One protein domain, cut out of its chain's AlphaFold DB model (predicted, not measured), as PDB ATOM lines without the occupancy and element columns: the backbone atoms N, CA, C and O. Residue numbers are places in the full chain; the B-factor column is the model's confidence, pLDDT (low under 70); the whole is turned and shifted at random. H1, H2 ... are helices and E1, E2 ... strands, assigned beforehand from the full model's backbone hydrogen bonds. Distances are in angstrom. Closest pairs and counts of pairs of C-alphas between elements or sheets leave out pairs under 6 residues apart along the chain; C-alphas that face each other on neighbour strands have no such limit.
ATOM      1  N   GLN A   6     207.572 102.635 282.614       95.31
ATOM      2  CA  GLN A   6     206.919 101.401 282.201       95.31
ATOM      3  C   GLN A   6     206.299 101.600 280.815       95.31
ATOM      4  O   GLN A   6     205.589 102.572 280.589       95.31
ATOM      5  N   LYS A   7     206.555 100.676 279.885       97.00
ATOM      6  CA  LYS A   7     206.051 100.742 278.504       97.00
ATOM      7  C   LYS A   7     204.940  99.719 278.323       97.00
ATOM      8  O   LYS A   7     205.134  98.544 278.628       97.00
ATOM      9  N   VAL A   8     203.782 100.168 277.854       96.88
ATOM     10  CA  VAL A   8     202.574  99.352 277.693       96.88
ATOM     11  C   VAL A   8     202.046  99.508 276.272       96.88
ATOM     12  O   VAL A   8     202.181 100.555 275.644       96.88
ATOM     13  N   THR A   9     201.470  98.443 275.727       97.12
ATOM     14  CA  THR A   9     200.855  98.440 274.396       97.12
ATOM     15  C   THR A   9     199.506  97.752 274.493       97.12
ATOM     16  O   THR A   9     199.443  96.627 274.994       97.12
ATOM     17  N   THR A  10     198.446  98.411 274.034       97.50
ATOM     18  CA  THR A  10     197.093  97.839 274.014       97.50
ATOM     19  C   THR A  10     196.971  96.708 272.995       97.50
ATOM     20  O   THR A  10     197.802  96.558 272.094       97.50
ATOM     21  N   SER A  11     195.915  95.904 273.118       95.94
ATOM     22  CA  SER A  11     195.636  94.818 272.177       95.94
ATOM     23  C   SER A  11     195.430  95.338 270.751       95.94
ATOM     24  O   SER A  11     195.911  94.711 269.808       95.94
ATOM     25  N   GLY A  12     194.800  96.504 270.571       95.31
ATOM     26  CA  GLY A  12     194.648  97.148 269.272       95.31
ATOM     27  C   GLY A  12     195.988  97.402 268.586       95.31
ATOM     28  O   GLY A  12     196.183  96.967 267.452       95.31
ATOM     29  N   VAL A  13     196.940  98.027 269.282       96.38
ATOM     30  CA  VAL A  13     198.276  98.288 268.716       96.38
ATOM     31  C   VAL A  13     199.063  96.993 268.504       96.38
ATOM     32  O   VAL A  13     199.740  96.855 267.487       96.38
ATOM     33  N   GLN A  14     198.949  96.008 269.402       95.94
ATOM     34  CA  GLN A  14     199.579  94.692 269.209       95.94
ATOM     35  C   GLN A  14     199.075  94.001 267.930       95.94
ATOM     36  O   GLN A  14     199.864  93.416 267.184       95.94
ATOM     37  N   ASN A  15     197.780  94.126 267.628       96.81
ATOM     38  CA  ASN A  15     197.160  93.549 266.435       96.81
ATOM     39  C   ASN A  15     197.627  94.193 265.123       96.81
ATOM     40  O   ASN A  15     197.504  93.565 264.072       96.81
ATOM     41  N   LEU A  16     198.232  95.384 265.170       95.06
ATOM     42  CA  LEU A  16     198.879  95.993 264.005       95.06
ATOM     43  C   LEU A  16     200.163  95.272 263.586       95.06
ATOM     44  O   LEU A  16     200.679  95.540 262.502       95.06
ATOM     45  N   ARG A  17     200.693  94.380 264.437       95.06
ATOM     46  CA  ARG A  17     201.921  93.608 264.187       95.06
ATOM     47  C   ARG A  17     203.096  94.497 263.767       95.06
ATOM     48  O   ARG A  17     203.894  94.126 262.906       95.06
ATOM     49  N   LEU A  18     203.193  95.682 264.373       94.44
ATOM     50  CA  LEU A  18     204.278  96.614 264.095       94.44
ATOM     51  C   LEU A  18     205.621  95.978 264.479       94.44
ATOM     52  O   LEU A  18     205.718  95.337 265.530       94.44
ATOM     53  N   PRO A  19     206.680  96.174 263.672       95.00
ATOM     54  CA  PRO A  19     208.008  95.703 264.032       95.00
ATOM     55  C   PRO A  19     208.433  96.241 265.409       95.00
ATOM     56  O   PRO A  19     208.201  97.422 265.690       95.00
ATOM     57  N   PRO A  20     209.132  95.453 266.250       94.50
ATOM     58  CA  PRO A  20     209.590  95.918 267.563       94.50
ATOM     59  C   PRO A  20     210.411  97.214 267.504       94.50
ATOM     60  O   PRO A  20     210.341  98.043 268.410       94.50
ATOM     61  N   VAL A  21     211.154  97.432 266.413       94.75
ATOM     62  CA  VAL A  21     211.891  98.681 266.173       94.75
ATOM     63  C   VAL A  21     210.964  99.897 266.062       94.75
ATOM     64  O   VAL A  21     211.281 100.942 266.619       94.75
ATOM     65  N   VAL A  22     209.797  99.758 265.426       94.56
ATOM     66  CA  VAL A  22     208.797 100.832 265.300       94.56
ATOM     67  C   VAL A  22     208.174 101.141 266.658       94.56
ATOM     68  O   VAL A  22     208.112 102.303 267.053       94.56
ATOM     69  N   MET A  23     207.810 100.109 267.424       96.19
ATOM     70  CA  MET A  23     207.290 100.291 268.785       96.19
ATOM     71  C   MET A  23     208.307 100.984 269.697       96.19
ATOM     72  O   MET A  23     207.976 101.926 270.415       96.19
ATOM     73  N   ASN A  24     209.577 100.581 269.624       95.94
ATOM     74  CA  ASN A  24     210.647 101.229 270.378       95.94
ATOM     75  C   ASN A  24     210.838 102.698 269.980       95.94
ATOM     76  O   ASN A  24     211.134 103.522 270.847       95.94
ATOM     77  N   LEU A  25     210.659 103.043 268.701       95.56
ATOM     78  CA  LEU A  25     210.709 104.431 268.240       95.56
ATOM     79  C   LEU A  25     209.578 105.267 268.842       95.56
ATOM     80  O   LEU A  25     209.849 106.375 269.300       95.56
ATOM     81  N   PHE A  26     208.354 104.740 268.916       96.69
ATOM     82  CA  PHE A  26     207.230 105.439 269.547       96.69
ATOM     83  C   PHE A  26     207.524 105.800 270.999       96.69
ATOM     84  O   PHE A  26     207.399 106.961 271.389       96.69
ATOM     85  N   PHE A  27     207.996 104.828 271.784       96.81
ATOM     86  CA  PHE A  27     208.327 105.067 273.185       96.81
ATOM     87  C   PHE A  27     209.500 106.032 273.351       96.81
ATOM     88  O   PHE A  27     209.424 106.930 274.179       96.81
ATOM     89  N   ARG A  28     210.555 105.910 272.533       95.75
ATOM     90  CA  ARG A  28     211.681 106.858 272.570       95.75
ATOM     91  C   ARG A  28     211.246 108.281 272.230       95.75
ATOM     92  O   ARG A  28     211.733 109.223 272.849       95.75
ATOM     93  N   LYS A  29     210.337 108.449 271.262       95.56
ATOM     94  CA  LYS A  29     209.776 109.763 270.925       95.56
ATOM     95  C   LYS A  29     208.983 110.327 272.098       95.56
ATOM     96  O   LYS A  29     209.274 111.449 272.498       95.56
ATOM     97  N   ALA A  30     208.089 109.544 272.703       95.31
ATOM     98  CA  ALA A  30     207.367 109.951 273.911       95.31
ATOM     99  C   ALA A  30     208.322 110.402 275.024       95.31
ATOM    100  O   ALA A  30     208.207 111.521 275.511       95.31
ATOM    101  N   GLU A  31     209.346 109.599 275.327       95.06
ATOM    102  CA  GLU A  31     210.366 109.934 276.328       95.06
ATOM    103  C   GLU A  31     211.097 111.251 276.010       95.06
ATOM    104  O   GLU A  31     211.346 112.043 276.914       95.06
ATOM    105  N   SER A  32     211.403 111.522 274.736       94.75
ATOM    106  CA  SER A  32     212.112 112.743 274.321       94.75
ATOM    107  C   SER A  32     211.283 114.029 274.409       94.75
ATOM    108  O   SER A  32     211.856 115.116 274.472       94.75
ATOM    109  N   PHE A  33     209.951 113.919 274.406       94.31
ATOM    110  CA  PHE A  33     209.052 115.070 274.499       94.31
ATOM    111  C   PHE A  33     208.606 115.375 275.933       94.31
ATOM    112  O   PHE A  33     208.041 116.445 276.181       94.31
ATOM    113  N   LEU A  34     208.897 114.495 276.891       91.75
ATOM    114  CA  LEU A  34     208.619 114.750 278.300       91.75
ATOM    115  C   LEU A  34     209.561 115.819 278.888       91.75
ATOM    116  O   LEU A  34     210.716 115.938 278.473       91.75
ATOM    117  N   PRO A  35     209.087 116.610 279.870       90.94
ATOM    118  CA  PRO A  35     207.717 116.648 280.401       90.94
ATOM    119  C   PRO A  35     206.778 117.581 279.607       90.94
ATOM    120  O   PRO A  35     205.688 117.888 280.065       90.94
ATOM    121  N   LYS A  36     207.198 118.100 278.445       92.69
ATOM    122  CA  LYS A  36     206.440 119.129 277.709       92.69
ATOM    123  C   LYS A  36     205.167 118.589 277.063       92.69
ATOM    124  O   LYS A  36     204.183 119.315 276.978       92.69
ATOM    125  N   HIS A  37     205.211 117.352 276.575       93.44
ATOM    126  CA  HIS A  37     204.067 116.689 275.964       93.44
ATOM    127  C   HIS A  37     203.910 115.293 276.556       93.44
ATOM    128  O   HIS A  37     204.756 114.423 276.352       93.44
ATOM    129  N   GLU A  38     202.810 115.086 277.273       94.38
ATOM    130  CA  GLU A  38     202.429 113.784 277.833       94.38
ATOM    131  C   GLU A  38     201.638 112.942 276.830       94.38
ATOM    132  O   GLU A  38     201.472 111.743 277.019       94.38
ATOM    133  N   PHE A  39     201.184 113.549 275.734       96.69
ATOM    134  CA  PHE A  39     200.391 112.900 274.706       96.69
ATOM    135  C   PHE A  39     200.973 113.170 273.322       96.69
ATOM    136  O   PHE A  39     201.260 114.314 272.967       96.69
ATOM    137  N   LEU A  40     201.135 112.107 272.537       97.88
ATOM    138  CA  LEU A  40     201.613 112.152 271.165       97.88
ATOM    139  C   LEU A  40     200.659 111.414 270.227       97.88
ATOM    140  O   LEU A  40     200.192 110.313 270.515       97.88
ATOM    141  N   VAL A  41     200.442 111.995 269.053       98.00
ATOM    142  CA  VAL A  41     199.671 111.407 267.956       98.00
ATOM    143  C   VAL A  41     200.613 111.049 266.821       98.00
ATOM    144  O   VAL A  41     201.260 111.928 266.270       98.00
ATOM    145  N   PHE A  42     200.642 109.779 266.438       97.69
ATOM    146  CA  PHE A  42     201.368 109.256 265.286       97.69
ATOM    147  C   PHE A  42     200.375 109.052 264.143       97.69
ATOM    148  O   PHE A  42     199.656 108.052 264.087       97.69
ATOM    149  N   GLU A  43     200.293 110.031 263.248       97.06
ATOM    150  CA  GLU A  43     199.355 110.035 262.129       97.06
ATOM    151  C   GLU A  43     200.048 109.607 260.823       97.06
ATOM    152  O   GLU A  43     200.946 110.316 260.359       97.06
ATOM    153  N   PRO A  44     199.651 108.480 260.199       96.88
ATOM    154  CA  PRO A  44     200.184 108.099 258.897       96.88
ATOM    155  C   PRO A  44     199.768 109.103 257.818       96.88
ATOM    156  O   PRO A  44     198.596 109.456 257.689       96.88
ATOM    157  N   ARG A  45     200.735 109.537 257.009       95.44
ATOM    158  CA  ARG A  45     200.556 110.391 255.831       95.44
ATOM    159  C   ARG A  45     201.404 109.852 254.681       95.44
ATOM    160  O   ARG A  45     202.559 110.234 254.513       95.44
ATOM    161  N   GLY A  46     200.827 108.951 253.891       92.19
ATOM    162  CA  GLY A  46     201.529 108.302 252.783       92.19
ATOM    163  C   GLY A  46     202.681 107.419 253.272       92.19
ATOM    164  O   GLY A  46     202.459 106.435 253.972       92.19
ATOM    165  N   ASN A  47     203.913 107.771 252.903       93.69
ATOM    166  CA  ASN A  47     205.137 107.046 253.267       93.69
ATOM    167  C   ASN A  47     205.812 107.559 254.553       93.69
ATOM    168  O   ASN A  47     206.912 107.120 254.882       93.69
ATOM    169  N   GLN A  48     205.168 108.483 255.265       96.31
ATOM    170  CA  GLN A  48     205.678 109.036 256.511       96.31
ATOM    171  C   GLN A  48     204.607 109.056 257.598       96.31
ATOM    172  O   GLN A  48     203.411 108.924 257.343       96.31
ATOM    173  N   VAL A  49     205.048 109.289 258.826       97.38
ATOM    174  CA  VAL A  49     204.206 109.527 259.994       97.38
ATOM    175  C   VAL A  49     204.486 110.921 260.515       97.38
ATOM    176  O   VAL A  49     205.638 111.283 260.751       97.38
ATOM    177  N   VAL A  50     203.426 111.695 260.711       97.50
ATOM    178  CA  VAL A  50     203.483 112.988 261.390       97.50
ATOM    179  C   VAL A  50     203.237 112.764 262.875       97.50
ATOM    180  O   VAL A  50     202.265 112.110 263.251       97.50
ATOM    181  N   ILE A  51     204.123 113.301 263.712       97.94
ATOM    182  CA  ILE A  51     203.993 113.277 265.168       97.94
ATOM    183  C   ILE A  51     203.401 114.615 265.607       97.94
ATOM    184  O   ILE A  51     203.967 115.665 265.297       97.94
ATOM    185  N   GLY A  52     202.284 114.591 266.328       97.50
ATOM    186  CA  GLY A  52     201.655 115.775 266.916       97.50
ATOM    187  C   GLY A  52     201.417 115.643 268.417       97.50
ATOM    188  O   GLY A  52     201.582 114.562 268.969       97.50
ATOM    189  N   ASP A  53     201.009 116.729 269.070       94.06
ATOM    190  CA  ASP A  53     200.765 116.794 270.525       94.06
ATOM    191  C   ASP A  53     199.320 116.472 270.955       94.06
ATOM    192  O   ASP A  53     198.971 116.614 272.123       94.06
ATOM    193  N   GLY A  54     198.454 116.093 270.010       89.31
ATOM    194  CA  GLY A  54     197.020 115.886 270.253       89.31
ATOM    195  C   GLY A  54     196.155 117.143 270.124       89.31
ATOM    196  O   GLY A  54     194.962 117.012 269.870       89.31
ATOM    197  N   ASN A  55     196.741 118.343 270.158       91.62
ATOM    198  CA  ASN A  55     196.045 119.627 269.994       91.62
ATOM    199  C   ASN A  55     196.164 120.192 268.568       91.62
ATOM    200  O   ASN A  55     195.939 121.377 268.326       91.62
ATOM    201  N   GLY A  56     196.554 119.350 267.609       87.12
ATOM    202  CA  GLY A  56     196.753 119.735 266.211       87.12
ATOM    203  C   GLY A  56     198.110 120.379 265.916       87.12
ATOM    204  O   GLY A  56     198.387 120.685 264.756       87.12
ATOM    205  N   LYS A  57     198.992 120.540 266.912       94.44
ATOM    206  CA  LYS A  57     200.357 121.010 266.673       94.44
ATOM    207  C   LYS A  57     201.225 119.850 266.201       94.44
ATOM    208  O   LYS A  57     201.357 118.837 266.885       94.44
ATOM    209  N   GLN A  58     201.862 120.023 265.048       96.44
ATOM    210  CA  GLN A  58     202.903 119.116 264.581       96.44
ATOM    211  C   GLN A  58     204.195 119.351 265.371       96.44
ATOM    212  O   GLN A  58     204.651 120.486 265.515       96.44
ATOM    213  N   LEU A  59     204.784 118.266 265.861       96.56
ATOM    214  CA  LEU A  59     206.021 118.266 266.631       96.56
ATOM    215  C   LEU A  59     207.204 117.731 265.822       96.56
ATOM    216  O   LEU A  59     208.302 118.264 265.941       96.56
ATOM    217  N   ASP A  60     206.991 116.683 265.022       96.50
ATOM    218  CA  ASP A  60     208.062 115.994 264.293       96.50
ATOM    219  C   ASP A  60     207.506 115.113 263.155       96.50
ATOM    220  O   ASP A  60     206.289 114.992 262.984       96.50
ATOM    221  N   THR A  61     208.384 114.486 262.369       96.50
ATOM    222  CA  THR A  61     208.040 113.514 261.320       96.50
ATOM    223  C   THR A  61     208.972 112.298 261.330       96.50
ATOM    224  O   THR A  61     210.117 112.350 261.773       96.50
ATOM    225  N   MET A  62     208.480 111.157 260.839       94.75
ATOM    226  CA  MET A  62     209.256 109.919 260.700       94.75
ATOM    227  C   MET A  62     209.001 109.265 259.345       94.75
ATOM    228  O   MET A  62     207.856 109.147 258.920       94.75
ATOM    229  N   GLN A  63     210.058 108.774 258.700       95.06
ATOM    230  CA  GLN A  63     209.972 108.039 257.433       95.06
ATOM    231  C   GLN A  63     209.663 106.559 257.691       95.06
ATOM    232  O   GLN A  63     210.528 105.694 257.584       95.06
ATOM    233  N   ILE A  64     208.428 106.291 258.115       93.50
ATOM    234  CA  ILE A  64     207.873 104.948 258.302       93.50
ATOM    235  C   ILE A  64     206.434 104.919 257.785       93.50
ATOM    236  O   ILE A  64     205.757 105.946 257.749       93.50
ATOM    237  N   THR A  65     205.939 103.730 257.461       93.31
ATOM    238  CA  THR A  65     204.525 103.510 257.136       93.31
ATOM    239  C   THR A  65     203.817 102.898 258.336       93.31
ATOM    240  O   THR A  65     204.318 101.943 258.932       93.31
ATOM    241  N   LEU A  66     202.644 103.432 258.674       95.00
ATOM    242  CA  LEU A  66     201.740 102.823 259.647       95.00
ATOM    243  C   LEU A  66     200.414 102.469 258.979       95.00
ATOM    244  O   LEU A  66     199.943 103.238 258.140       95.00
ATOM    245  N   PRO A  67     199.801 101.337 259.363       94.75
ATOM    246  CA  PRO A  67     198.502 100.935 258.835       94.75
ATOM    247  C   PRO A  67     197.378 101.868 259.304       94.75
ATOM    248  O   PRO A  67     196.406 102.071 258.586       94.75
ATOM    249  N   GLU A  68     197.510 102.447 260.498       96.19
ATOM    250  CA  GLU A  68     196.542 103.380 261.062       96.19
ATOM    251  C   GLU A  68     197.186 104.316 262.097       96.19
ATOM    252  O   GLU A  68     198.373 104.206 262.415       96.19
ATOM    253  N   LYS A  69     196.395 105.274 262.591       96.62
ATOM    254  CA  LYS A  69     196.803 106.247 263.608       96.62
ATOM    255  C   LYS A  69     197.050 105.546 264.946       96.62
ATOM    256  O   LYS A  69     196.217 104.765 265.393       96.62
ATOM    257  N   VAL A  70     198.156 105.885 265.604       97.88
ATOM    258  CA  VAL A  70     198.505 105.397 266.947       97.88
ATOM    259  C   VAL A  70     198.676 106.589 267.879       97.88
ATOM    260  O   VAL A  70     199.238 107.614 267.497       97.88
ATOM    261  N   TRP A  71     198.184 106.474 269.103       98.19
ATOM    262  CA  TRP A  71     198.392 107.437 270.175       98.19
ATOM    263  C   TRP A  71     199.382 106.877 271.182       98.19
ATOM    264  O   TRP A  71     199.416 105.674 271.437       98.19
ATOM    265  N   VAL A  72     200.205 107.750 271.752       98.06
ATOM    266  CA  VAL A  72     201.071 107.410 272.875       98.06
ATOM    267  C   VAL A  72     200.835 108.421 273.974       98.06
ATOM    268  O   VAL A  72     201.086 109.608 273.783       98.06
ATOM    269  N   LYS A  73     200.367 107.941 275.120       96.88
ATOM    270  CA  LYS A  73     200.148 108.757 276.312       96.88
ATOM    271  C   LYS A  73     201.112 108.361 277.418       96.88
ATOM    272  O   LYS A  73     201.486 107.195 277.512       96.88
ATOM    273  N   THR A  74     201.488 109.315 278.249       96.50
ATOM    274  CA  THR A  74     202.281 109.105 279.453       96.50
ATOM    275  C   THR A  74     201.444 109.512 280.649       96.50
ATOM    276  O   THR A  74     201.069 110.671 280.765       96.50
ATOM    277  N   ASP A  75     201.170 108.563 281.533       95.25
ATOM    278  CA  ASP A  75     200.462 108.793 282.785       95.25
ATOM    279  C   ASP A  75     201.474 108.768 283.949       95.25
ATOM    280  O   ASP A  75     202.303 107.854 284.039       95.25
ATOM    281  N   ASP A  76     201.422 109.754 284.849       94.00
ATOM    282  CA  ASP A  76     202.256 109.797 286.057       94.00
ATOM    283  C   ASP A  76     201.519 109.176 287.254       94.00
ATOM    284  O   ASP A  76     200.544 109.728 287.759       94.00
ATOM    285  N   TYR A  77     202.009 108.028 287.727       93.12
ATOM    286  CA  TYR A  77     201.455 107.300 288.875       93.12
ATOM    287  C   TYR A  77     202.154 107.644 290.203       93.12
ATOM    288  O   TYR A  77     201.946 106.986 291.221       93.12
ATOM    289  N   GLY A  78     203.001 108.674 290.220       91.50
ATOM    290  CA  GLY A  78     203.764 109.098 291.392       91.50
ATOM    291  C   GLY A  78     205.086 108.346 291.536       91.50
ATOM    292  O   GLY A  78     206.139 108.981 291.556       91.50
ATOM    293  N   ASP A  79     205.048 107.013 291.587       92.88
ATOM    294  CA  ASP A  79     206.231 106.147 291.718       92.88
ATOM    295  C   ASP A  79     206.883 105.787 290.372       92.88
ATOM    296  O   ASP A  79     208.068 105.454 290.321       92.88
ATOM    297  N   ARG A  80     206.125 105.883 289.276       93.75
ATOM    298  CA  ARG A  80     206.552 105.559 287.911       93.75
ATOM    299  C   ARG A  80     205.792 106.385 286.876       93.75
ATOM    300  O   ARG A  80     204.685 106.853 287.136       93.75
ATOM    301  N   LEU A  81     206.363 106.485 285.680       95.00
ATOM    302  CA  LEU A  81     205.649 106.938 284.489       95.00
ATOM    303  C   LEU A  81     205.213 105.720 283.677       95.00
ATOM    304  O   LEU A  81     206.010 104.807 283.452       95.00
ATOM    305  N   VAL A  82     203.966 105.701 283.218       97.00
ATOM    306  CA  VAL A  82     203.438 104.642 282.354       97.00
ATOM    307  C   VAL A  82     203.198 105.221 280.969       97.00
ATOM    308  O   VAL A  82     202.296 106.025 280.770       97.00
ATOM    309  N   ILE A  83     204.005 104.793 280.005       97.62
ATOM    310  CA  ILE A  83     203.904 105.198 278.607       97.62
ATOM    311  C   ILE A  83     203.120 104.123 277.857       97.62
ATOM    312  O   ILE A  83     203.609 103.009 277.654       97.62
ATOM    313  N   THR A  84     201.905 104.454 277.438       98.25
ATOM    314  CA  THR A  84     200.975 103.532 276.786       98.25
ATOM    315  C   THR A  84     200.819 103.891 275.319       98.25
ATOM    316  O   THR A  84     200.385 104.994 275.000       98.25
ATOM    317  N   ALA A  85     201.137 102.951 274.429       98.06
ATOM    318  CA  ALA A  85     200.763 103.017 273.020       98.06
ATOM    319  C   ALA A  85     199.385 102.370 272.821       98.06
ATOM    320  O   ALA A  85     199.184 101.217 273.213       98.06
ATOM    321  N   LEU A  86     198.458 103.105 272.207       98.19
ATOM    322  CA  LEU A  86     197.072 102.696 271.995       98.19
ATOM    323  C   LEU A  86     196.507 103.206 270.665       98.19
ATOM    324  O   LEU A  86     197.043 104.139 270.069       98.19
ATOM    325  N   LEU A  87     195.412 102.618 270.194       97.69
ATOM    326  CA  LEU A  87     194.662 103.158 269.063       97.69
ATOM    327  C   LEU A  87     193.667 104.224 269.541       97.69
ATOM    328  O   LEU A  87     193.171 104.122 270.661       97.69
TER     329      LEU A  87
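This is residues 6 to 87 of the 91 residues of an uncharacterized protein of Paenibacillaceae bacterium (UniProt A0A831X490). A strongly twisted sheet of six strands, curled like part of a barrel, wraps round one long helix, H2, which lies in its hollow. A short helix, H1, only grazes the sheet close to the end of E6, and the turns of two hairpins, E2 with E3 and E5 with E6, lie towards opposite ends of the longest axis. The 82 printed residues have two named helices and six named strands, in the order E1 H1 H2 E2 E3 E4 E5 E6; across the sheet the order is E1 E6 E5 E2 E3 E4, and the sheet is mixed, with E1 and E6 parallel and the other neighbours antiparallel. The class is mixed, helices and strands. The whole is compact, with a radius of gyration of the C-alphas of 12.0 A, and its C-alphas span 39 by 27 by 18 A.

E1, residues 6 to 9, is an edge strand and the parallel neighbour of E6, residues 81 to 86, at 11 degrees; N 8 and O 83 are 2.9 A apart, within hydrogen-bond range. E6 and E5, residues 70 to 76, form an antiparallel hairpin at 161 degrees, with N 84 and O 73 at 2.8 A. E5 is the antiparallel neighbour of E2, residues 39 to 45, at 171 degrees, with N 40 and O 72 at 2.8 A. E2 and E3, residues 48 to 52, form a hairpin at 152 degrees, with N 43 and O 50 at 2.9 A. E3 and E4, residues 58 to 62, form another at 153 degrees, with N 49 and O 62 at 2.8 A, and E4 is the other edge strand. E2, E3 and E4 are a meander, each strand the antiparallel neighbour of the one before; with E5, the antiparallel neighbour of E2, they make a Greek key. From edge to edge the strands' lines turn by 74 degrees and the way across the sheet by 95 degrees. The sheet curls round H2, residues 20 to 33, in two layers, with the helix on one face of the sheet. The closest C-alphas of H2 and E6 are those of Phe 27 and Ile 83, 7.0 A apart; those of H2 and E5 are Ala 30 and Val 72, 6.9 A apart. H1, residues 11 to 15, only grazes the sheet with its residues 11 to 14, and the closest C-alphas of H1 and E6 are those of Val 13 and Leu 86, 5.6 A apart. H1 and H2 are apart. E1, H1, H2 and E2 form a split strand-helix-strand unit, two strands running the same way with E6 and E5 between them in the sheet; its crossover is left-handed. In H1 and H2 every O i to N i+4 pair is within hydrogen-bond range.

E1 begins with C-alpha 6 at (206.919, 101.401, 282.201) and is 10.3 A long. H1 measures 6.1 A. H2, the longest helix, runs 20.4 A from C-alpha 20 at (209.590, 95.918, 267.563). E2 is 19.0 A long, E3 13.0 A, E4 11.8 A and E5 20.0 A. E6, 15.7 A long, ends with C-alpha 86 at (197.072, 102.696, 271.995).

The two C-alphas farthest apart are those of Gly 46 and Asp 79, at 39.3 A, and the outline is rounded. The printed part has no cut and no long link; the link from E4 to E5, 7 residues, is short, and the others are tight. The mean pLDDT of the printed part is 95.4, and no printed residue is under 70.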